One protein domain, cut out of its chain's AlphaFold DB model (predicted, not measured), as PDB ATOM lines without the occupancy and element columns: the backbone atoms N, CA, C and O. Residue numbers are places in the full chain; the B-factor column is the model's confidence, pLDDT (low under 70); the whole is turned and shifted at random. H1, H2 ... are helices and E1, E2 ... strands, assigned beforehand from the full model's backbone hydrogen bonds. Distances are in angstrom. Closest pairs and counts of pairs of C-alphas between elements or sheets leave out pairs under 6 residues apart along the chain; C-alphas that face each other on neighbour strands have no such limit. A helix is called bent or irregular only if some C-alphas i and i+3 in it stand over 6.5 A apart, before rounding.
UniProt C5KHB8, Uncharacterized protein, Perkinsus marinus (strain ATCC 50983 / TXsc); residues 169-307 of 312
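Overview. This is residues 169 to 307 of the 312 residues of an uncharacterized protein of Perkinsus marinus (strain ATCC 50983 / TXsc) (UniProt C5KHB8). A small three-stranded sheet is sandwiched between helices, making three layers: H1 and the arm H3a cover one face, and H4 crosses the other. H3 bends, and its second arm H3b packs on H1, while residues 276 to 281 stick out. The 139 printed residues hold H1 H2 E1 E2 H3 E3 H4 in chain order; the mixed sheet runs E1 E2 E3, and the class is mostly helix. The whole is compact, with a radius of gyration of the C-alphas of 16.0 A and spans of 47 by 42 by 24 A.

Along the chain. The strands are E1, residues 210 to 215, 15.4 A; E2, 223 to 228, 16.3 A; and E3, 267 to 271, 13.1 A. H1, residues 169 to 194, spans 36.6 A from C-alpha 169 at (169.332, 212.076, 84.687). H2 is residues 197 to 204. H3, residues 236 to 259, was assigned as one helix by its hydrogen bonds but is bent, with C-alphas 246 and 249 7.0 A apart; its arms are H3a, 236 to 246, and H3b, 249 to 259. H4, residues 284 to 307, spans 35.5 A to C-alpha 307 at (182.674, 219.338, 71.241); it is only just irregular, with C-alphas 304 and 307 6.8 A apart.

Arrangement. The hairpin E1 and E2 is antiparallel, with N 226 and O 213 at 2.8 A; E2 and E3 are parallel, with N 225 and O 268 at 2.8 A. E2, H3 and E3 form a strand-helix-strand unit, parallel strands joined through a helix, with a right-handed crossover. H1 is on the sheet at a height of 8.5 A, closest at the C-alphas of Gln 181 and Val 214, 5.6 A. On the same face H3a runs along E3, at 4 degrees on the local plane. H4 is on the opposite face, its closest C-alphas to E1 those of Ala 289 and Gly 213, 6.4 A. H3b touches H1 residues 184 to 191, closest at the C-alphas of Ile 255 and Tyr 187, 7.0 A. H2 touches H3a, closest at the C-alphas of Leu 204 and Arg 243, 6.6 A. Every O i to N i+4 pair is within hydrogen-bond range in H1, H2, H3a and H3b, and 18 of 20 in H4.

Size, cuts and confidence. The C-alphas farthest apart, of Gly 235 and Arg 307, are 50.0 A apart. The printed part has no cut; the link from E3 to H4 is long. pLDDT is under 70 in residues 194 to 202, 231 to 235 and 273 to 307.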
ATOM      1  N   VAL A 169     170.710 211.579  84.684       81.44
ATOM      2  CA  VAL A 169     169.332 212.076  84.687       81.44
ATOM      3  C   VAL A 169     169.230 213.449  85.351       81.44
ATOM      4  O   VAL A 169     168.627 214.358  84.780       81.44
ATOM      5  N   LEU A 170     169.841 213.639  86.524       80.12
ATOM      6  CA  LEU A 170     169.862 214.931  87.222       80.12
ATOM      7  C   LEU A 170     170.588 215.988  86.387       80.12
ATOM      8  O   LEU A 170     170.106 217.114  86.251       80.12
ATOM      9  N   ARG A 171     171.683 215.598  85.725       80.06
ATOM     10  CA  ARG A 171     172.407 216.473  84.795       80.06
ATOM     11  C   ARG A 171     171.547 216.898  83.616       80.06
ATOM     12  O   ARG A 171     171.506 218.078  83.272       80.06
ATOM     13  N   GLN A 172     170.834 215.960  83.002       83.44
ATOM     14  CA  GLN A 172     169.949 216.275  81.888       83.44
ATOM     15  C   GLN A 172     168.761 217.148  82.324       83.44
ATOM     16  O   GLN A 172     168.376 218.052  81.580       83.44
ATOM     17  N   ARG A 173     168.206 216.924  83.523       82.25
ATOM     18  CA  ARG A 173     167.148 217.772  84.098       82.25
ATOM     19  C   ARG A 173     167.630 219.206  84.311       82.25
ATOM     20  O   ARG A 173     166.964 220.126  83.837       82.25
ATOM     21  N   ALA A 174     168.802 219.393  84.920       78.12
ATOM     22  CA  ALA A 174     169.397 220.716  85.126       78.12
ATOM     23  C   ALA A 174     169.620 221.460  83.796       78.12
ATOM     24  O   ALA A 174     169.231 222.617  83.656       78.12
ATOM     25  N   ARG A 175     170.136 220.769  82.769       82.81
ATOM     26  CA  ARG A 175     170.310 221.336  81.418       82.81
ATOM     27  C   ARG A 175     169.005 221.793  80.787       82.81
ATOM     28  O   ARG A 175     168.944 222.870  80.199       82.81
ATOM     29  N   ARG A 176     167.963 220.961  80.877       84.31
ATOM     30  CA  ARG A 176     166.637 221.306  80.349       84.31
ATOM     31  C   ARG A 176     166.078 222.523  81.076       84.31
ATOM     32  O   ARG A 176     165.620 223.434  80.401       84.31
ATOM     33  N   ARG A 177     166.198 222.579  82.408       85.00
ATOM     34  CA  ARG A 177     165.796 223.738  83.220       85.00
ATOM     35  C   ARG A 177     166.488 225.018  82.754       85.00
ATOM     36  O   ARG A 177     165.797 225.952  82.367       85.00
ATOM     37  N   VAL A 178     167.819 225.029  82.705       83.81
ATOM     38  CA  VAL A 178     168.614 226.191  82.266       83.81
ATOM     39  C   VAL A 178     168.230 226.639  80.853       83.81
ATOM     40  O   VAL A 178     168.026 227.823  80.595       83.81
ATOM     41  N   ARG A 179     168.078 225.688  79.924       86.50
ATOM     42  CA  ARG A 179     167.675 225.991  78.547       86.50
ATOM     43  C   ARG A 179     166.276 226.603  78.488       86.50
ATOM     44  O   ARG A 179     166.072 227.560  77.747       86.50
ATOM     45  N   THR A 180     165.326 226.056  79.242       86.81
ATOM     46  CA  THR A 180     163.961 226.583  79.321       86.81
ATOM     47  C   THR A 180     163.953 227.990  79.916       86.81
ATOM     48  O   THR A 180     163.351 228.874  79.317       86.81
ATOM     49  N   GLN A 181     164.682 228.234  81.010       86.44
ATOM     50  CA  GLN A 181     164.816 229.564  81.618       86.44
ATOM     51  C   GLN A 181     165.356 230.594  80.617       86.44
ATOM     52  O   GLN A 181     164.752 231.648  80.439       86.44
ATOM     53  N   ALA A 182     166.423 230.260  79.885       85.81
ATOM     54  CA  ALA A 182     166.999 231.150  78.874       85.81
ATOM     55  C   ALA A 182     166.041 231.428  77.698       85.81
ATOM     56  O   ALA A 182     165.989 232.546  77.181       85.81
ATOM     57  N   LEU A 183     165.271 230.421  77.264       88.81
ATOM     58  CA  LEU A 183     164.260 230.593  76.214       88.81
ATOM     59  C   LEU A 183     163.122 231.503  76.678       88.81
ATOM     60  O   LEU A 183     162.753 232.420  75.945       88.81
ATOM     61  N   ILE A 184     162.609 231.279  77.888       89.88
ATOM     62  CA  ILE A 184     161.563 232.113  78.486       89.88
ATOM     63  C   ILE A 184     162.076 233.542  78.638       89.88
ATOM     64  O   ILE A 184     161.437 234.454  78.126       89.88
ATOM     65  N   GLN A 185     163.258 233.743  79.226       90.06
ATOM     66  CA  GLN A 185     163.864 235.067  79.382       90.06
ATOM     67  C   GLN A 185     163.939 235.814  78.048       90.06
ATOM     68  O   GLN A 185     163.489 236.954  77.947       90.06
ATOM     69  N   ARG A 186     164.464 235.160  77.003       87.38
ATOM     70  CA  ARG A 186     164.578 235.759  75.670       87.38
ATOM     71  C   ARG A 186     163.215 236.105  75.080       87.38
ATOM     72  O   ARG A 186     163.094 237.147  74.442       87.38
ATOM     73  N   TYR A 187     162.213 235.246  75.244       87.94
ATOM     74  CA  TYR A 187     160.889 235.492  74.678       87.94
ATOM     75  C   TYR A 187     160.103 236.556  75.418       87.94
ATOM     76  O   TYR A 187     159.506 237.398  74.755       87.94
ATOM     77  N   VAL A 188     160.150 236.566  76.749       89.31
ATOM     78  CA  VAL A 188     159.558 237.644  77.541       89.31
ATOM     79  C   VAL A 188     160.224 238.966  77.164       89.31
ATOM     80  O   VAL A 188     159.530 239.903  76.790       89.31
ATOM     81  N   ALA A 189     161.560 239.021  77.135       87.56
ATOM     82  CA  ALA A 189     162.279 240.223  76.715       87.56
ATOM     83  C   ALA A 189     161.904 240.650  75.286       87.56
ATOM     84  O   ALA A 189     161.662 241.826  75.045       87.56
ATOM     85  N   GLN A 190     161.802 239.712  74.341       85.06
ATOM     86  CA  GLN A 190     161.405 240.021  72.966       85.06
ATOM     87  C   GLN A 190     159.970 240.555  72.887       85.06
ATOM     88  O   GLN A 190     159.722 241.482  72.129       85.06
ATOM     89  N   LEU A 191     159.025 239.987  73.637       83.75
ATOM     90  CA  LEU A 191     157.637 240.452  73.631       83.75
ATOM     91  C   LEU A 191     157.515 241.861  74.209       83.75
ATOM     92  O   LEU A 191     156.799 242.679  73.645       83.75
ATOM     93  N   LEU A 192     158.246 242.153  75.284       81.88
ATOM     94  CA  LEU A 192     158.202 243.468  75.919       81.88
ATOM     95  C   LEU A 192     158.991 244.530  75.134       81.88
ATOM     96  O   LEU A 192     158.561 245.675  75.074       81.88
ATOM     97  N   LEU A 193     160.110 244.168  74.491       76.12
ATOM     98  CA  LEU A 193     160.964 245.109  73.745       76.12
ATOM     99  C   LEU A 193     160.562 245.289  72.276       76.12
ATOM    100  O   LEU A 193     160.735 246.374  71.723       76.12
ATOM    101  N   CYS A 194     160.097 244.228  71.611       63.91
ATOM    102  CA  CYS A 194     159.777 244.246  70.179       63.91
ATOM    103  C   CYS A 194     158.292 244.461  69.885       63.91
ATOM    104  O   CYS A 194     157.934 244.496  68.707       63.91
ATOM    105  N   ALA A 195     157.447 244.602  70.908       64.00
ATOM    106  CA  ALA A 195     156.102 245.121  70.717       64.00
ATOM    107  C   ALA A 195     156.189 246.504  70.044       64.00
ATOM    108  O   ALA A 195     157.060 247.329  70.381       64.00
ATOM    109  N   SER A 196     155.323 246.745  69.055       64.56
ATOM    110  CA  SER A 196     155.237 248.056  68.398       64.56
ATOM    111  C   SER A 196     155.036 249.153  69.457       64.56
ATOM    112  O   SER A 196     154.633 248.869  70.584       64.56
ATOM    113  N   LYS A 197     155.348 250.424  69.161       64.25
ATOM    114  CA  LYS A 197     155.106 251.501  70.147       64.25
ATOM    115  C   LYS A 197     153.643 251.528  70.612       64.25
ATOM    116  O   LYS A 197     153.393 251.781  71.781       64.25
ATOM    117  N   GLU A 198     152.717 251.206  69.715       64.81
ATOM    118  CA  GLU A 198     151.285 251.087  69.994       64.81
ATOM    119  C   GLU A 198     150.986 249.892  70.905       64.81
ATOM    120  O   GLU A 198     150.324 250.051  71.925       64.81
ATOM    121  N   GLU A 199     151.548 248.713  70.620       66.50
ATOM    122  CA  GLU A 199     151.401 247.531  71.479       66.50
ATOM    123  C   GLU A 199     152.046 247.734  72.858       66.50
ATOM    124  O   GLU A 199     151.492 247.302  73.865       66.50
ATOM    125  N   ARG A 200     153.190 248.421  72.939       68.44
ATOM    126  CA  ARG A 200     153.805 248.805  74.221       68.44
ATOM    127  C   ARG A 200     152.967 249.830  74.971       68.44
ATOM    128  O   ARG A 200     152.884 249.734  76.189       68.44
ATOM    129  N   GLY A 201     152.335 250.770  74.272       62.44
ATOM    130  CA  GLY A 201     151.338 251.674  74.849       62.44
ATOM    131  C   GLY A 201     150.156 250.906  75.442       62.44
ATOM    132  O   GLY A 201     149.765 251.140  76.578       62.44
ATOM    133  N   LEU A 202     149.650 249.904  74.729       66.50
ATOM    134  CA  LEU A 202     148.527 249.090  75.198       66.50
ATOM    135  C   LEU A 202     148.898 248.155  76.362       66.50
ATOM    136  O   LEU A 202     148.103 247.970  77.279       66.50
ATOM    137  N   LEU A 203     150.093 247.556  76.339       70.12
ATOM    138  CA  LEU A 203     150.505 246.544  77.322       70.12
ATOM    139  C   LEU A 203     151.143 247.149  78.577       70.12
ATOM    140  O   LEU A 203     150.917 246.662  79.684       70.12
ATOM    141  N   LEU A 204     151.966 248.184  78.405       74.38
ATOM    142  CA  LEU A 204     152.793 248.778  79.456       74.38
ATOM    143  C   LEU A 204     152.729 250.313  79.478       74.38
ATOM    144  O   LEU A 204     153.482 250.914  80.234       74.38
ATOM    145  N   ASP A 205     151.854 250.951  78.690       73.62
ATOM    146  CA  ASP A 205     151.684 252.420  78.649       73.62
ATOM    147  C   ASP A 205     152.979 253.163  78.326       73.62
ATOM    148  O   ASP A 205     153.318 254.199  78.886       73.62
ATOM    149  N   GLY A 206     153.757 252.564  77.419       70.62
ATOM    150  CA  GLY A 206     155.031 253.114  76.967       70.62
ATOM    151  C   GLY A 206     156.187 252.933  77.952       70.62
ATOM    152  O   GLY A 206     157.288 253.399  77.662       70.62
ATOM    153  N   ILE A 207     155.979 252.238  79.075       76.50
ATOM    154  CA  ILE A 207     157.028 251.976  80.062       76.50
ATOM    155  C   ILE A 207     157.985 250.905  79.534       76.50
ATOM    156  O   ILE A 207     157.594 249.774  79.235       76.50
ATOM    157  N   ASP A 208     159.270 251.250  79.472       80.19
ATOM    158  CA  ASP A 208     160.320 250.308  79.106       80.19
ATOM    159  C   ASP A 208     160.687 249.424  80.310       80.19
ATOM    160  O   ASP A 208     161.229 249.882  81.317       80.19
ATOM    161  N   VAL A 209     160.412 248.124  80.190       85.06
ATOM    162  CA  VAL A 209     160.743 247.105  81.193       85.06
ATOM    163  C   VAL A 209     161.909 246.257  80.693       85.06
ATOM    164  O   VAL A 209     161.864 245.685  79.602       85.06
ATOM    165  N   GLN A 210     162.953 246.131  81.510       86.12
ATOM    166  CA  GLN A 210     164.114 245.298  81.223       86.12
ATOM    167  C   GLN A 210     164.043 243.993  82.022       86.12
ATOM    168  O   GLN A 210     163.877 244.003  83.235       86.12
ATOM    169  N   ILE A 211     164.209 242.849  81.355       88.94
ATOM    170  CA  ILE A 211     164.261 241.542  82.024       88.94
ATOM    171  C   ILE A 211     165.704 241.218  82.418       88.94
ATOM    172  O   ILE A 211     166.577 241.102  81.558       88.94
ATOM    173  N   GLU A 212     165.943 241.035  83.714       85.19
ATOM    174  CA  GLU A 212     167.262 240.741  84.290       85.19
ATOM    175  C   GLU A 212     167.542 239.231  84.312       85.19
ATOM    176  O   GLU A 212     168.663 238.794  84.049       85.19
ATOM    177  N   GLY A 213     166.522 238.409  84.578       85.50
ATOM    178  CA  GLY A 213     166.687 236.961  84.681       85.50
ATOM    179  C   GLY A 213     165.377 236.212  84.881       85.50
ATOM    180  O   GLY A 213     164.340 236.809  85.160       85.50
ATOM    181  N   VAL A 214     165.434 234.890  84.738       88.62
ATOM    182  CA  VAL A 214     164.308 233.989  85.005       88.62
ATOM    183  C   VAL A 214     164.794 232.825  85.855       88.62
ATOM    184  O   VAL A 214     165.769 232.169  85.492       88.62
ATOM    185  N   ASP A 215     164.088 232.542  86.946       87.12
ATOM    186  CA  ASP A 215     164.311 231.350  87.760       87.12
ATOM    187  C   ASP A 215     163.046 230.497  87.875       87.12
ATOM    188  O   ASP A 215     161.932 230.945  87.629       87.12
ATOM    189  N   SER A 216     163.224 229.221  88.180       84.94
ATOM    190  CA  SER A 216     162.156 228.237  88.325       84.94
ATOM    191  C   SER A 216     162.736 226.972  88.912       84.94
ATOM    192  O   SER A 216     163.732 226.490  88.390       84.94
ATOM    193  N   GLU A 217     162.108 226.368  89.910       82.31
ATOM    194  CA  GLU A 217     162.600 225.137  90.536       82.31
ATOM    195  C   GLU A 217     162.772 223.971  89.536       82.31
ATOM    196  O   GLU A 217     163.771 223.244  89.558       82.31
ATOM    197  N   SER A 218     161.841 223.843  88.587       83.06
ATOM    198  CA  SER A 218     161.835 222.835  87.525       83.06
ATOM    199  C   SER A 218     161.345 223.412  86.188       83.06
ATOM    200  O   SER A 218     160.991 224.580  86.085       83.06
ATOM    201  N   THR A 219     161.299 222.594  85.132       82.25
ATOM    202  CA  THR A 219     160.737 223.002  83.827       82.25
ATOM    203  C   THR A 219     159.208 223.099  83.816       82.25
ATOM    204  O   THR A 219     158.650 223.488  82.797       82.25
ATOM    205  N   ARG A 220     158.533 222.640  84.877       84.31
ATOM    206  CA  ARG A 220     157.064 222.626  84.994       84.31
ATOM    207  C   ARG A 220     156.548 223.487  86.151       84.31
ATOM    208  O   ARG A 220     155.343 223.661  86.268       84.31
ATOM    209  N   SER A 221     157.438 223.974  87.014       86.25
ATOM    210  CA  SER A 221     157.084 224.881  88.107       86.25
ATOM    211  C   SER A 221     156.855 226.294  87.570       86.25
ATOM    212  O   SER A 221     157.356 226.601  86.485       86.25
ATOM    213  N   PRO A 222     156.194 227.175  88.338       88.50
ATOM    214  CA  PRO A 222     156.146 228.595  88.023       88.50
ATOM    215  C   PRO A 222     157.541 229.168  87.740       88.50
ATOM    216  O   PRO A 222     158.536 228.752  88.347       88.50
ATOM    217  N   HIS A 223     157.603 230.105  86.797       90.25
ATOM    218  CA  HIS A 223     158.814 230.823  86.432       90.25
ATOM    219  C   HIS A 223     158.770 232.234  87.017       90.25
ATOM    220  O   HIS A 223     157.924 233.048  86.650       90.25
ATOM    221  N   THR A 224     159.711 232.527  87.905       91.00
ATOM    222  CA  THR A 224     159.922 233.853  88.475       91.00
ATOM    223  C   THR A 224     160.742 234.687  87.500       91.00
ATOM    224  O   THR A 224     161.896 234.366  87.217       91.00
ATOM    225  N   VAL A 225     160.153 235.755  86.974       91.44
ATOM    226  CA  VAL A 225     160.771 236.685  86.032       91.44
ATOM    227  C   VAL A 225     161.199 237.938  86.785       91.44
ATOM    228  O   VAL A 225     160.371 238.717  87.255       91.44
ATOM    229  N   TYR A 226     162.505 238.146  86.875       89.75
ATOM    230  CA  TYR A 226     163.092 239.318  87.506       89.75
ATOM    231  C   TYR A 226     163.201 240.454  86.494       89.75
ATOM    232  O   TYR A 226     163.824 240.284  85.441       89.75
ATOM    233  N   TYR A 227     162.625 241.612  86.812       89.06
ATOM    234  CA  TYR A 227     162.630 242.771  85.920       89.06
ATOM    235  C   TYR A 227     163.119 244.040  86.611       89.06
ATOM    236  O   TYR A 227     162.995 244.194  87.821       89.06
ATOM    237  N   SER A 228     163.666 244.968  85.838       86.06
ATOM    238  CA  SER A 228     164.034 246.304  86.279       86.06
ATOM    239  C   SER A 228     163.417 247.343  85.350       86.06
ATOM    240  O   SER A 228     163.148 247.088  84.176       86.06
ATOM    241  N   VAL A 229     163.163 248.525  85.894       82.94
ATOM    242  CA  VAL A 229     162.677 249.681  85.139       82.94
ATOM    243  C   VAL A 229     163.814 250.718  85.148       82.94
ATOM    244  O   VAL A 229     164.561 250.803  86.130       82.94
ATOM    245  N   PRO A 230     164.090 251.452  84.060       71.88
ATOM    246  CA  PRO A 230     165.234 252.358  84.017       71.88
ATOM    247  C   PRO A 230     164.973 253.738  84.644       71.88
ATOM    248  O   PRO A 230     165.921 254.344  85.153       71.88
ATOM    249  N   LEU A 231     163.727 254.212  84.639       64.94
ATOM    250  CA  LEU A 231     163.299 255.538  85.100       64.94
ATOM    251  C   LEU A 231     161.992 255.368  85.882       64.94
ATOM    252  O   LEU A 231     160.945 255.300  85.260       64.94
ATOM    253  N   TRP A 232     162.051 255.192  87.200       68.81
ATOM    254  CA  TRP A 232     160.846 254.969  88.004       68.81
ATOM    255  C   TRP A 232     160.865 255.795  89.277       68.81
ATOM    256  O   TRP A 232     161.903 255.899  89.941       68.81
ATOM    257  N   GLU A 233     159.697 256.333  89.604       65.94
ATOM    258  CA  GLU A 233     159.380 256.892  90.913       65.94
ATOM    259  C   GLU A 233     158.850 255.793  91.851       65.94
ATOM    260  O   GLU A 233     158.357 254.747  91.420       65.94
ATOM    261  N   GLU A 234     158.960 256.007  93.163       60.78
ATOM    262  CA  GLU A 234     158.750 254.972  94.190       60.78
ATOM    263  C   GLU A 234     157.283 254.483  94.327       60.78
ATOM    264  O   GLU A 234     157.015 253.570  95.098       60.78
ATOM    265  N   GLY A 235     156.342 255.001  93.523       66.75
ATOM    266  CA  GLY A 235     154.950 254.525  93.423       66.75
ATOM    267  C   GLY A 235     154.592 253.803  92.114       66.75
ATOM    268  O   GLY A 235     153.559 253.138  92.032       66.75
ATOM    269  N   GLU A 236     155.435 253.878  91.083       75.62
ATOM    270  CA  GLU A 236     155.110 253.336  89.753       75.62
ATOM    271  C   GLU A 236     155.323 251.820  89.662       75.62
ATOM    272  O   GLU A 236     154.723 251.150  88.820       75.62
ATOM    273  N   ILE A 237     156.133 251.245  90.557       79.25
ATOM    274  CA  ILE A 237     156.454 249.810  90.550       79.25
ATOM    275  C   ILE A 237     155.205 248.964  90.753       79.25
ATOM    276  O   ILE A 237     155.046 247.968  90.055       79.25
ATOM    277  N   GLU A 238     154.327 249.334  91.687       82.38
ATOM    278  CA  GLU A 238     153.104 248.569  91.949       82.38
ATOM    279  C   GLU A 238     152.161 248.602  90.747       82.38
ATOM    280  O   GLU A 238     151.567 247.584  90.388       82.38
ATOM    281  N   ALA A 239     152.060 249.753  90.077       83.69
ATOM    282  CA  ALA A 239     151.270 249.885  88.860       83.69
ATOM    283  C   ALA A 239     151.848 249.027  87.722       83.69
ATOM    284  O   ALA A 239     151.105 248.314  87.045       83.69
ATOM    285  N   ILE A 240     153.172 249.042  87.542       85.25
ATOM    286  CA  ILE A 240     153.873 248.217  86.547       85.25
ATOM    287  C   ILE A 240     153.732 246.730  86.878       85.25
ATOM    288  O   ILE A 240     153.453 245.935  85.986       85.25
ATOM    289  N   GLN A 241     153.864 246.355  88.149       88.25
ATOM    290  CA  GLN A 241     153.700 244.986  88.627       88.25
ATOM    291  C   GLN A 241     152.300 244.462  88.297       88.25
ATOM    292  O   GLN A 241     152.179 243.417  87.665       88.25
ATOM    293  N   ARG A 242     151.242 245.217  88.626       87.31
ATOM    294  CA  ARG A 242     149.856 244.837  88.298       87.31
ATOM    295  C   ARG A 242     149.638 244.700  86.792       87.31
ATOM    296  O   ARG A 242     148.957 243.782  86.345       87.31
ATOM    297  N   ARG A 243     150.227 245.591  85.987       87.56
ATOM    298  CA  ARG A 243     150.166 245.495  84.518       87.56
ATOM    299  C   ARG A 243     150.870 244.233  84.018       87.56
ATOM    300  O   ARG A 243     150.293 243.505  83.218       87.56
ATOM    301  N   LEU A 244     152.070 243.944  84.525       89.56
ATOM    302  CA  LEU A 244     152.828 242.732  84.201       89.56
ATOM    303  C   LEU A 244     152.065 241.457  84.588       89.56
ATOM    304  O   LEU A 244     152.034 240.506  83.810       89.56
ATOM    305  N   GLU A 245     151.405 241.450  85.744       90.31
ATOM    306  CA  GLU A 245     150.540 240.354  86.194       90.31
ATOM    307  C   GLU A 245     149.319 240.169  85.281       90.31
ATOM    308  O   GLU A 245     149.004 239.039  84.907       90.31
ATOM    309  N   ASN A 246     148.692 241.260  84.830       89.56
ATOM    310  CA  ASN A 246     147.558 241.206  83.901       89.56
ATOM    311  C   ASN A 246     147.947 240.666  82.517       89.56
ATOM    312  O   ASN A 246     147.172 239.938  81.896       89.56
ATOM    313  N   ILE A 247     149.146 240.993  82.022       88.94
ATOM    314  CA  ILE A 247     149.628 240.493  80.724       88.94
ATOM    315  C   ILE A 247     150.323 239.129  80.830       88.94
ATOM    316  O   ILE A 247     150.528 238.469  79.810       88.94
ATOM    317  N   ALA A 248     150.666 238.671  82.038       90.62
ATOM    318  CA  ALA A 248     151.284 237.372  82.290       90.62
ATOM    319  C   ALA A 248     150.586 236.199  81.573       90.62
ATOM    320  O   ALA A 248     151.300 235.428  80.927       90.62
ATOM    321  N   PRO A 249     149.245 236.038  81.610       89.44
ATOM    322  CA  PRO A 249     148.566 234.959  80.887       89.44
ATOM    323  C   PRO A 249     148.716 235.070  79.362       89.44
ATOM    324  O   PRO A 249     148.923 234.062  78.688       89.44
ATOM    325  N   ILE A 250     148.704 236.287  78.808       87.69
ATOM    326  CA  ILE A 250     148.918 236.517  77.368       87.69
ATOM    327  C   ILE A 250     150.343 236.106  76.981       87.69
ATOM    328  O   ILE A 250     150.561 235.431  75.973       87.69
ATOM    329  N   ILE A 251     151.328 236.482  77.801       88.88
ATOM    330  CA  ILE A 251     152.727 236.095  77.598       88.88
ATOM    331  C   ILE A 251     152.878 234.571  77.708       88.88
ATOM    332  O   ILE A 251     153.556 233.972  76.873       88.88
ATOM    333  N   GLN A 252     152.224 233.930  78.681       90.38
ATOM    334  CA  GLN A 252     152.227 232.470  78.840       90.38
ATOM    335  C   GLN A 252     151.691 231.767  77.597       90.38
ATOM    336  O   GLN A 252     152.340 230.846  77.102       90.38
ATOM    337  N   GLN A 253     150.558 232.224  77.062       88.06
ATOM    338  CA  GLN A 253     149.971 231.657  75.851       88.06
ATOM    339  C   GLN A 253     150.912 231.821  74.652       88.06
ATOM    340  O   GLN A 253     151.247 230.841  73.989       88.06
ATOM    341  N   ARG A 254     151.459 233.024  74.439       86.69
ATOM    342  CA  ARG A 254     152.413 233.273  73.342       86.69
ATOM    343  C   ARG A 254     153.682 232.425  73.459       86.69
ATOM    344  O   ARG A 254     154.231 231.991  72.446       86.69
ATOM    345  N   ILE A 255     154.175 232.194  74.676       87.56
ATOM    346  CA  ILE A 255     155.315 231.301  74.918       87.56
ATOM    347  C   ILE A 255     154.925 229.848  74.646       87.56
ATOM    348  O   ILE A 255     155.714 229.133  74.025       87.56
ATOM    349  N   ALA A 256     153.733 229.422  75.072       88.00
ATOM    350  CA  ALA A 256     153.227 228.074  74.844       88.00
ATOM    351  C   ALA A 256     153.151 227.754  73.346       88.00
ATOM    352  O   ALA A 256     153.745 226.770  72.896       88.00
ATOM    353  N   ASP A 257     152.556 228.660  72.569       85.31
ATOM    354  CA  ASP A 257     152.434 228.549  71.115       85.31
ATOM    355  C   ASP A 257     153.811 228.484  70.444       85.31
ATOM    356  O   ASP A 257     154.085 227.621  69.605       85.31
ATOM    357  N   LYS A 258     154.729 229.369  70.852       83.19
ATOM    358  CA  LYS A 258     156.055 229.484  70.231       83.19
ATOM    359  C   LYS A 258     156.990 228.329  70.572       83.19
ATOM    360  O   LYS A 258     157.844 227.968  69.761       83.19
ATOM    361  N   LEU A 259     156.862 227.768  71.769       79.81
ATOM    362  CA  LEU A 259     157.599 226.578  72.189       79.81
ATOM    363  C   LEU A 259     156.875 225.281  71.811       79.81
ATOM    364  O   LEU A 259     157.428 224.205  72.045       79.81
ATOM    365  N   THR A 260     155.681 225.360  71.211       83.06
ATOM    366  CA  THR A 260     154.817 224.207  70.902       83.06
ATOM    367  C   THR A 260     154.612 223.297  72.119       83.06
ATOM    368  O   THR A 260     154.614 222.071  72.012       83.06
ATOM    369  N   ILE A 261     154.501 223.903  73.302       78.06
ATOM    370  CA  ILE A 261     154.223 223.203  74.559       78.06
ATOM    371  C   ILE A 261     152.738 223.356  74.873       78.06
ATOM    372  O   ILE A 261     152.186 224.437  74.715       78.06
ATOM    373  N   GLY A 262     152.089 222.281  75.324       76.81
ATOM    374  CA  GLY A 262     150.644 222.309  75.585       76.81
ATOM    375  C   GLY A 262     150.236 223.311  76.670       76.81
ATOM    376  O   GLY A 262     149.155 223.877  76.597       76.81
ATOM    377  N   LEU A 263     151.105 223.555  77.656       80.12
ATOM    378  CA  LEU A 263     150.886 224.559  78.694       80.12
ATOM    379  C   LEU A 263     152.225 225.141  79.156       80.12
ATOM    380  O   LEU A 263     153.142 224.394  79.511       80.12
ATOM    381  N   CYS A 264     152.335 226.471  79.162       85.88
ATOM    382  CA  CYS A 264     153.431 227.171  79.825       85.88
ATOM    383  C   CYS A 264     153.104 227.306  81.322       85.88
ATOM    384  O   CYS A 264     151.999 227.747  81.642       85.88
ATOM    385  N   PRO A 265     154.023 226.960  82.243       87.06
ATOM    386  CA  PRO A 265     153.819 227.218  83.664       87.06
ATOM    387  C   PRO A 265     153.617 228.715  83.961       87.06
ATOM    388  O   PRO A 265     154.075 229.554  83.174       87.06
ATOM    389  N   PRO A 266     152.989 229.062  85.103       91.81
ATOM    390  CA  PRO A 266     152.717 230.447  85.468       91.81
ATOM    391  C   PRO A 266     153.981 231.309  85.504       91.81
ATOM    392  O   PRO A 266     155.025 230.870  85.985       91.81
ATOM    393  N   LEU A 267     153.871 232.547  85.028       92.44
ATOM    394  CA  LEU A 267     154.916 233.564  85.135       92.44
ATOM    395  C   LEU A 267     154.621 234.473  86.326       92.44
ATOM    396  O   LEU A 267     153.538 235.051  86.398       92.44
ATOM    397  N   VAL A 268     155.588 234.616  87.228       92.62
ATOM    398  CA  VAL A 268     155.513 235.510  88.387       92.62
ATOM    399  C   VAL A 268     156.544 236.610  88.199       92.62
ATOM    400  O   VAL A 268     157.739 236.331  88.164       92.62
ATOM    401  N   PHE A 269     156.105 237.855  88.059       91.06
ATOM    402  CA  PHE A 269     157.015 238.985  87.891       91.06
ATOM    403  C   PHE A 269     157.489 239.488  89.253       91.06
ATOM    404  O   PHE A 269     156.702 239.566  90.191       91.06
ATOM    405  N   VAL A 270     158.780 239.787  89.383       88.94
ATOM    406  CA  VAL A 270     159.365 240.322  90.619       88.94
ATOM    407  C   VAL A 270     160.273 241.505  90.280       88.94
ATOM    408  O   VAL A 270     161.237 241.328  89.523       88.94
ATOM    409  N   PRO A 271     160.021 242.701  90.843       87.25
ATOM    410  CA  PRO A 271     160.860 243.859  90.597       87.25
ATOM    411  C   PRO A 271     162.215 243.692  91.288       87.25
ATOM    412  O   PRO A 271     162.324 243.460  92.494       87.25
ATOM    413  N   VAL A 272     163.283 243.872  90.521       81.94
ATOM    414  CA  VAL A 272     164.642 244.039  91.023       81.94
ATOM    415  C   VAL A 272     164.799 245.509  91.372       81.94
ATOM    416  O   VAL A 272     165.110 246.347  90.524       81.94
ATOM    417  N   GLY A 273     164.539 245.838  92.635       65.19
ATOM    418  CA  GLY A 273     164.636 247.215  93.093       65.19
ATOM    419  C   GLY A 273     166.030 247.817  92.853       65.19
ATOM    420  O   GLY A 273     167.053 247.196  93.139       65.19
ATOM    421  N   ARG A 274     166.068 249.074  92.399       50.25
ATOM    422  CA  ARG A 274     167.204 249.996  92.513       50.25
ATOM    423  C   ARG A 274     167.198 250.653  93.896       50.25
ATOM    424  O   ARG A 274     167.420 251.852  94.000       50.25
ATOM    425  N   SER A 275     166.937 249.923  94.977       40.59
ATOM    426  CA  SER A 275     167.202 250.531  96.280       40.59
ATOM    427  C   SER A 275     168.722 250.622  96.421       40.59
ATOM    428  O   SER A 275     169.415 249.600  96.499       40.59
ATOM    429  N   LYS A 276     169.251 251.844  96.399       38.78
ATOM    430  CA  LYS A 276     170.527 252.109  97.051       38.78
ATOM    431  C   LYS A 276     170.297 251.790  98.524       38.78
ATOM    432  O   LYS A 276     169.447 252.415  99.148       38.78
ATOM    433  N   ASP A 277     171.027 250.828  99.070       39.28
ATOM    434  CA  ASP A 277     171.244 250.844 100.513       39.28
ATOM    435  C   ASP A 277     171.965 252.171 100.843       39.28
ATOM    436  O   ASP A 277     172.657 252.723  99.979       39.28
ATOM    437  N   GLU A 278     171.866 252.678 102.073       41.69
ATOM    438  CA  GLU A 278     172.501 253.932 102.545       41.69
ATOM    439  C   GLU A 278     174.037 253.999 102.322       41.69
ATOM    440  O   GLU A 278     174.676 255.011 102.590       41.69
ATOM    441  N   ARG A 279     174.646 252.928 101.793       40.41
ATOM    442  CA  ARG A 279     176.073 252.775 101.467       40.41
ATOM    443  C   ARG A 279     176.375 252.625  99.967       40.41
ATOM    444  O   ARG A 279     177.514 252.353  99.603       40.41
ATOM    445  N   GLY A 280     175.387 252.775  99.080       38.44
ATOM    446  CA  GLY A 280     175.604 252.805  97.626       38.44
ATOM    447  C   GLY A 280     175.890 251.458  96.944       38.44
ATOM    448  O   GLY A 280     176.212 251.446  95.756       38.44
ATOM    449  N   THR A 281     175.743 250.322  97.631       36.72
ATOM    450  CA  THR A 281     175.861 248.987  97.021       36.72
ATOM    451  C   THR A 281     174.507 248.500  96.486       36.72
ATOM    452  O   THR A 281     173.493 248.666  97.165       36.72
ATOM    453  N   PRO A 282     174.441 247.912  95.276       42.03
ATOM    454  CA  PRO A 282     173.203 247.337  94.760       42.03
ATOM    455  C   PRO A 282     172.783 246.126  95.609       42.03
ATOM    456  O   PRO A 282     173.589 245.229  95.833       42.03
ATOM    457  N   ARG A 283     171.515 246.090  96.050       50.81
ATOM    458  CA  ARG A 283     170.929 244.988  96.837       50.81
ATOM    459  C   ARG A 283     171.328 243.614  96.285       50.81
ATOM    460  O   ARG A 283     171.258 243.383  95.077       50.81
ATOM    461  N   LYS A 284     171.586 242.673  97.202       50.97
ATOM    462  CA  LYS A 284     171.887 241.236  97.001       50.97
ATOM    463  C   LYS A 284     171.116 240.527  95.873       50.97
ATOM    464  O   LYS A 284     171.597 239.530  95.355       50.97
ATOM    465  N   GLY A 285     169.932 241.000  95.479       48.62
ATOM    466  CA  GLY A 285     169.183 240.472  94.333       48.62
ATOM    467  C   GLY A 285     169.856 240.730  92.980       48.62
ATOM    468  O   GLY A 285     169.831 239.857  92.119       48.62
ATOM    469  N   ARG A 286     170.515 241.881  92.798       49.91
ATOM    470  CA  ARG A 286     171.242 242.214  91.563       49.91
ATOM    471  C   ARG A 286     172.584 241.496  91.486       49.91
ATOM    472  O   ARG A 286     172.982 241.094  90.402       49.91
ATOM    473  N   GLU A 287     173.250 241.315  92.625       54.47
ATOM    474  CA  GLU A 287     174.426 240.446  92.728       54.47
ATOM    475  C   GLU A 287     174.050 238.998  92.454       54.47
ATOM    476  O   GLU A 287     174.645 238.414  91.566       54.47
ATOM    477  N   ARG A 288     172.988 238.461  93.066       54.94
ATOM    478  CA  ARG A 288     172.505 237.107  92.750       54.94
ATOM    479  C   ARG A 288     172.079 236.955  91.295       54.94
ATOM    480  O   ARG A 288     172.430 235.962  90.683       54.94
ATOM    481  N   ALA A 289     171.367 237.922  90.715       54.47
ATOM    482  CA  ALA A 289     170.990 237.876  89.302       54.47
ATOM    483  C   ALA A 289     172.218 237.966  88.379       54.47
ATOM    484  O   ALA A 289     172.285 237.251  87.383       54.47
ATOM    485  N   ARG A 290     173.219 238.792  88.721       58.66
ATOM    486  CA  ARG A 290     174.491 238.874  87.985       58.66
ATOM    487  C   ARG A 290     175.327 237.614  88.137       58.66
ATOM    488  O   ARG A 290     175.801 237.110  87.132       58.66
ATOM    489  N   GLU A 291     175.504 237.106  89.348       59.06
ATOM    490  CA  GLU A 291     176.189 235.844  89.627       59.06
ATOM    491  C   GLU A 291     175.498 234.703  88.890       59.06
ATOM    492  O   GLU A 291     176.159 233.943  88.195       59.06
ATOM    493  N   MET A 292     174.167 234.655  88.914       58.50
ATOM    494  CA  MET A 292     173.384 233.638  88.219       58.50
ATOM    495  C   MET A 292     173.465 233.783  86.698       58.50
ATOM    496  O   MET A 292     173.589 232.776  86.008       58.50
ATOM    497  N   ALA A 293     173.465 235.002  86.153       56.75
ATOM    498  CA  ALA A 293     173.695 235.242  84.729       56.75
ATOM    499  C   ALA A 293     175.122 234.844  84.315       56.75
ATOM    500  O   ALA A 293     175.312 234.190  83.289       56.75
ATOM    501  N   ILE A 294     176.118 235.176  85.139       63.09
ATOM    502  CA  ILE A 294     177.518 234.788  84.951       63.09
ATOM    503  C   ILE A 294     177.660 233.264  85.019       63.09
ATOM    504  O   ILE A 294     178.361 232.691  84.187       63.09
ATOM    505  N   ASP A 295     176.981 232.592  85.942       62.41
ATOM    506  CA  ASP A 295     177.016 231.138  86.090       62.41
ATOM    507  C   ASP A 295     176.260 230.431  84.973       62.41
ATOM    508  O   ASP A 295     176.767 229.458  84.418       62.41
ATOM    509  N   LEU A 296     175.102 230.945  84.555       56.78
ATOM    510  CA  LEU A 296     174.385 230.486  83.365       56.78
ATOM    511  C   LEU A 296     175.272 230.603  82.124       56.78
ATOM    512  O   LEU A 296     175.359 229.659  81.340       56.78
ATOM    513  N   GLN A 297     175.988 231.716  81.970       56.03
ATOM    514  CA  GLN A 297     176.866 231.960  80.832       56.03
ATOM    515  C   GLN A 297     178.148 231.118  80.888       56.03
ATOM    516  O   GLN A 297     178.554 230.554  79.868       56.03
ATOM    517  N   LYS A 298     178.765 230.951  82.064       58.62
ATOM    518  CA  LYS A 298     179.915 230.055  82.279       58.62
ATOM    519  C   LYS A 298     179.529 228.598  82.042       58.62
ATOM    520  O   LYS A 298     180.263 227.888  81.353       58.62
ATOM    521  N   ASN A 299     178.373 228.167  82.545       56.50
ATOM    522  CA  ASN A 299     177.838 226.827  82.323       56.50
ATOM    523  C   ASN A 299     177.515 226.616  80.845       56.50
ATOM    524  O   ASN A 299     177.967 225.630  80.275       56.50
ATOM    525  N   PHE A 300     176.858 227.570  80.186       52.31
ATOM    526  CA  PHE A 300     176.587 227.507  78.750       52.31
ATOM    527  C   PHE A 300     177.873 227.433  77.915       52.31
ATOM    528  O   PHE A 300     177.978 226.608  77.012       52.31
ATOM    529  N   THR A 301     178.886 228.242  78.232       55.84
ATOM    530  CA  THR A 301     180.151 228.285  77.479       55.84
ATOM    531  C   THR A 301     180.973 227.008  77.683       55.84
ATOM    532  O   THR A 301     181.468 226.424  76.715       55.84
ATOM    533  N   ARG A 302     181.058 226.503  78.923       55.50
ATOM    534  CA  ARG A 302     181.648 225.184  79.224       55.50
ATOM    535  C   ARG A 302     180.882 224.060  78.516       55.50
ATOM    536  O   ARG A 302     181.488 223.138  77.974       55.50
ATOM    537  N   GLU A 303     179.558 224.169  78.446       53.84
ATOM    538  CA  GLU A 303     178.676 223.221  77.766       53.84
ATOM    539  C   GLU A 303     178.538 223.419  76.251       53.84
ATOM    540  O   GLU A 303     177.867 222.623  75.609       53.84
ATOM    541  N   MET A 304     179.177 224.403  75.632       45.09
ATOM    542  CA  MET A 304     179.290 224.473  74.167       45.09
ATOM    543  C   MET A 304     180.693 224.060  73.704       45.09
ATOM    544  O   MET A 304     180.850 223.527  72.605       45.09
ATOM    545  N   ASN A 305     181.701 224.182  74.574       55.16
ATOM    546  CA  ASN A 305     183.091 223.826  74.274       55.16
ATOM    547  C   ASN A 305     183.448 222.331  74.416       55.16
ATOM    548  O   ASN A 305     184.515 221.929  73.957       55.16
ATOM    549  N   TRP A 306     182.584 221.458  74.950       49.81
ATOM    550  CA  TRP A 306     182.890 220.012  75.044       49.81
ATOM    551  C   TRP A 306     182.972 219.293  73.688       49.81
ATOM    552  O   TRP A 306     183.537 218.203  73.621       49.81
ATOM    553  N   ARG A 307     182.466 219.886  72.594       43.53
ATOM    554  CA  ARG A 307     182.674 219.338  71.241       43.53
ATOM    555  C   ARG A 307     184.129 219.442  70.766       43.53
ATOM    556  O   ARG A 307     184.510 218.649  69.917       43.53
TER     557      ARG A 307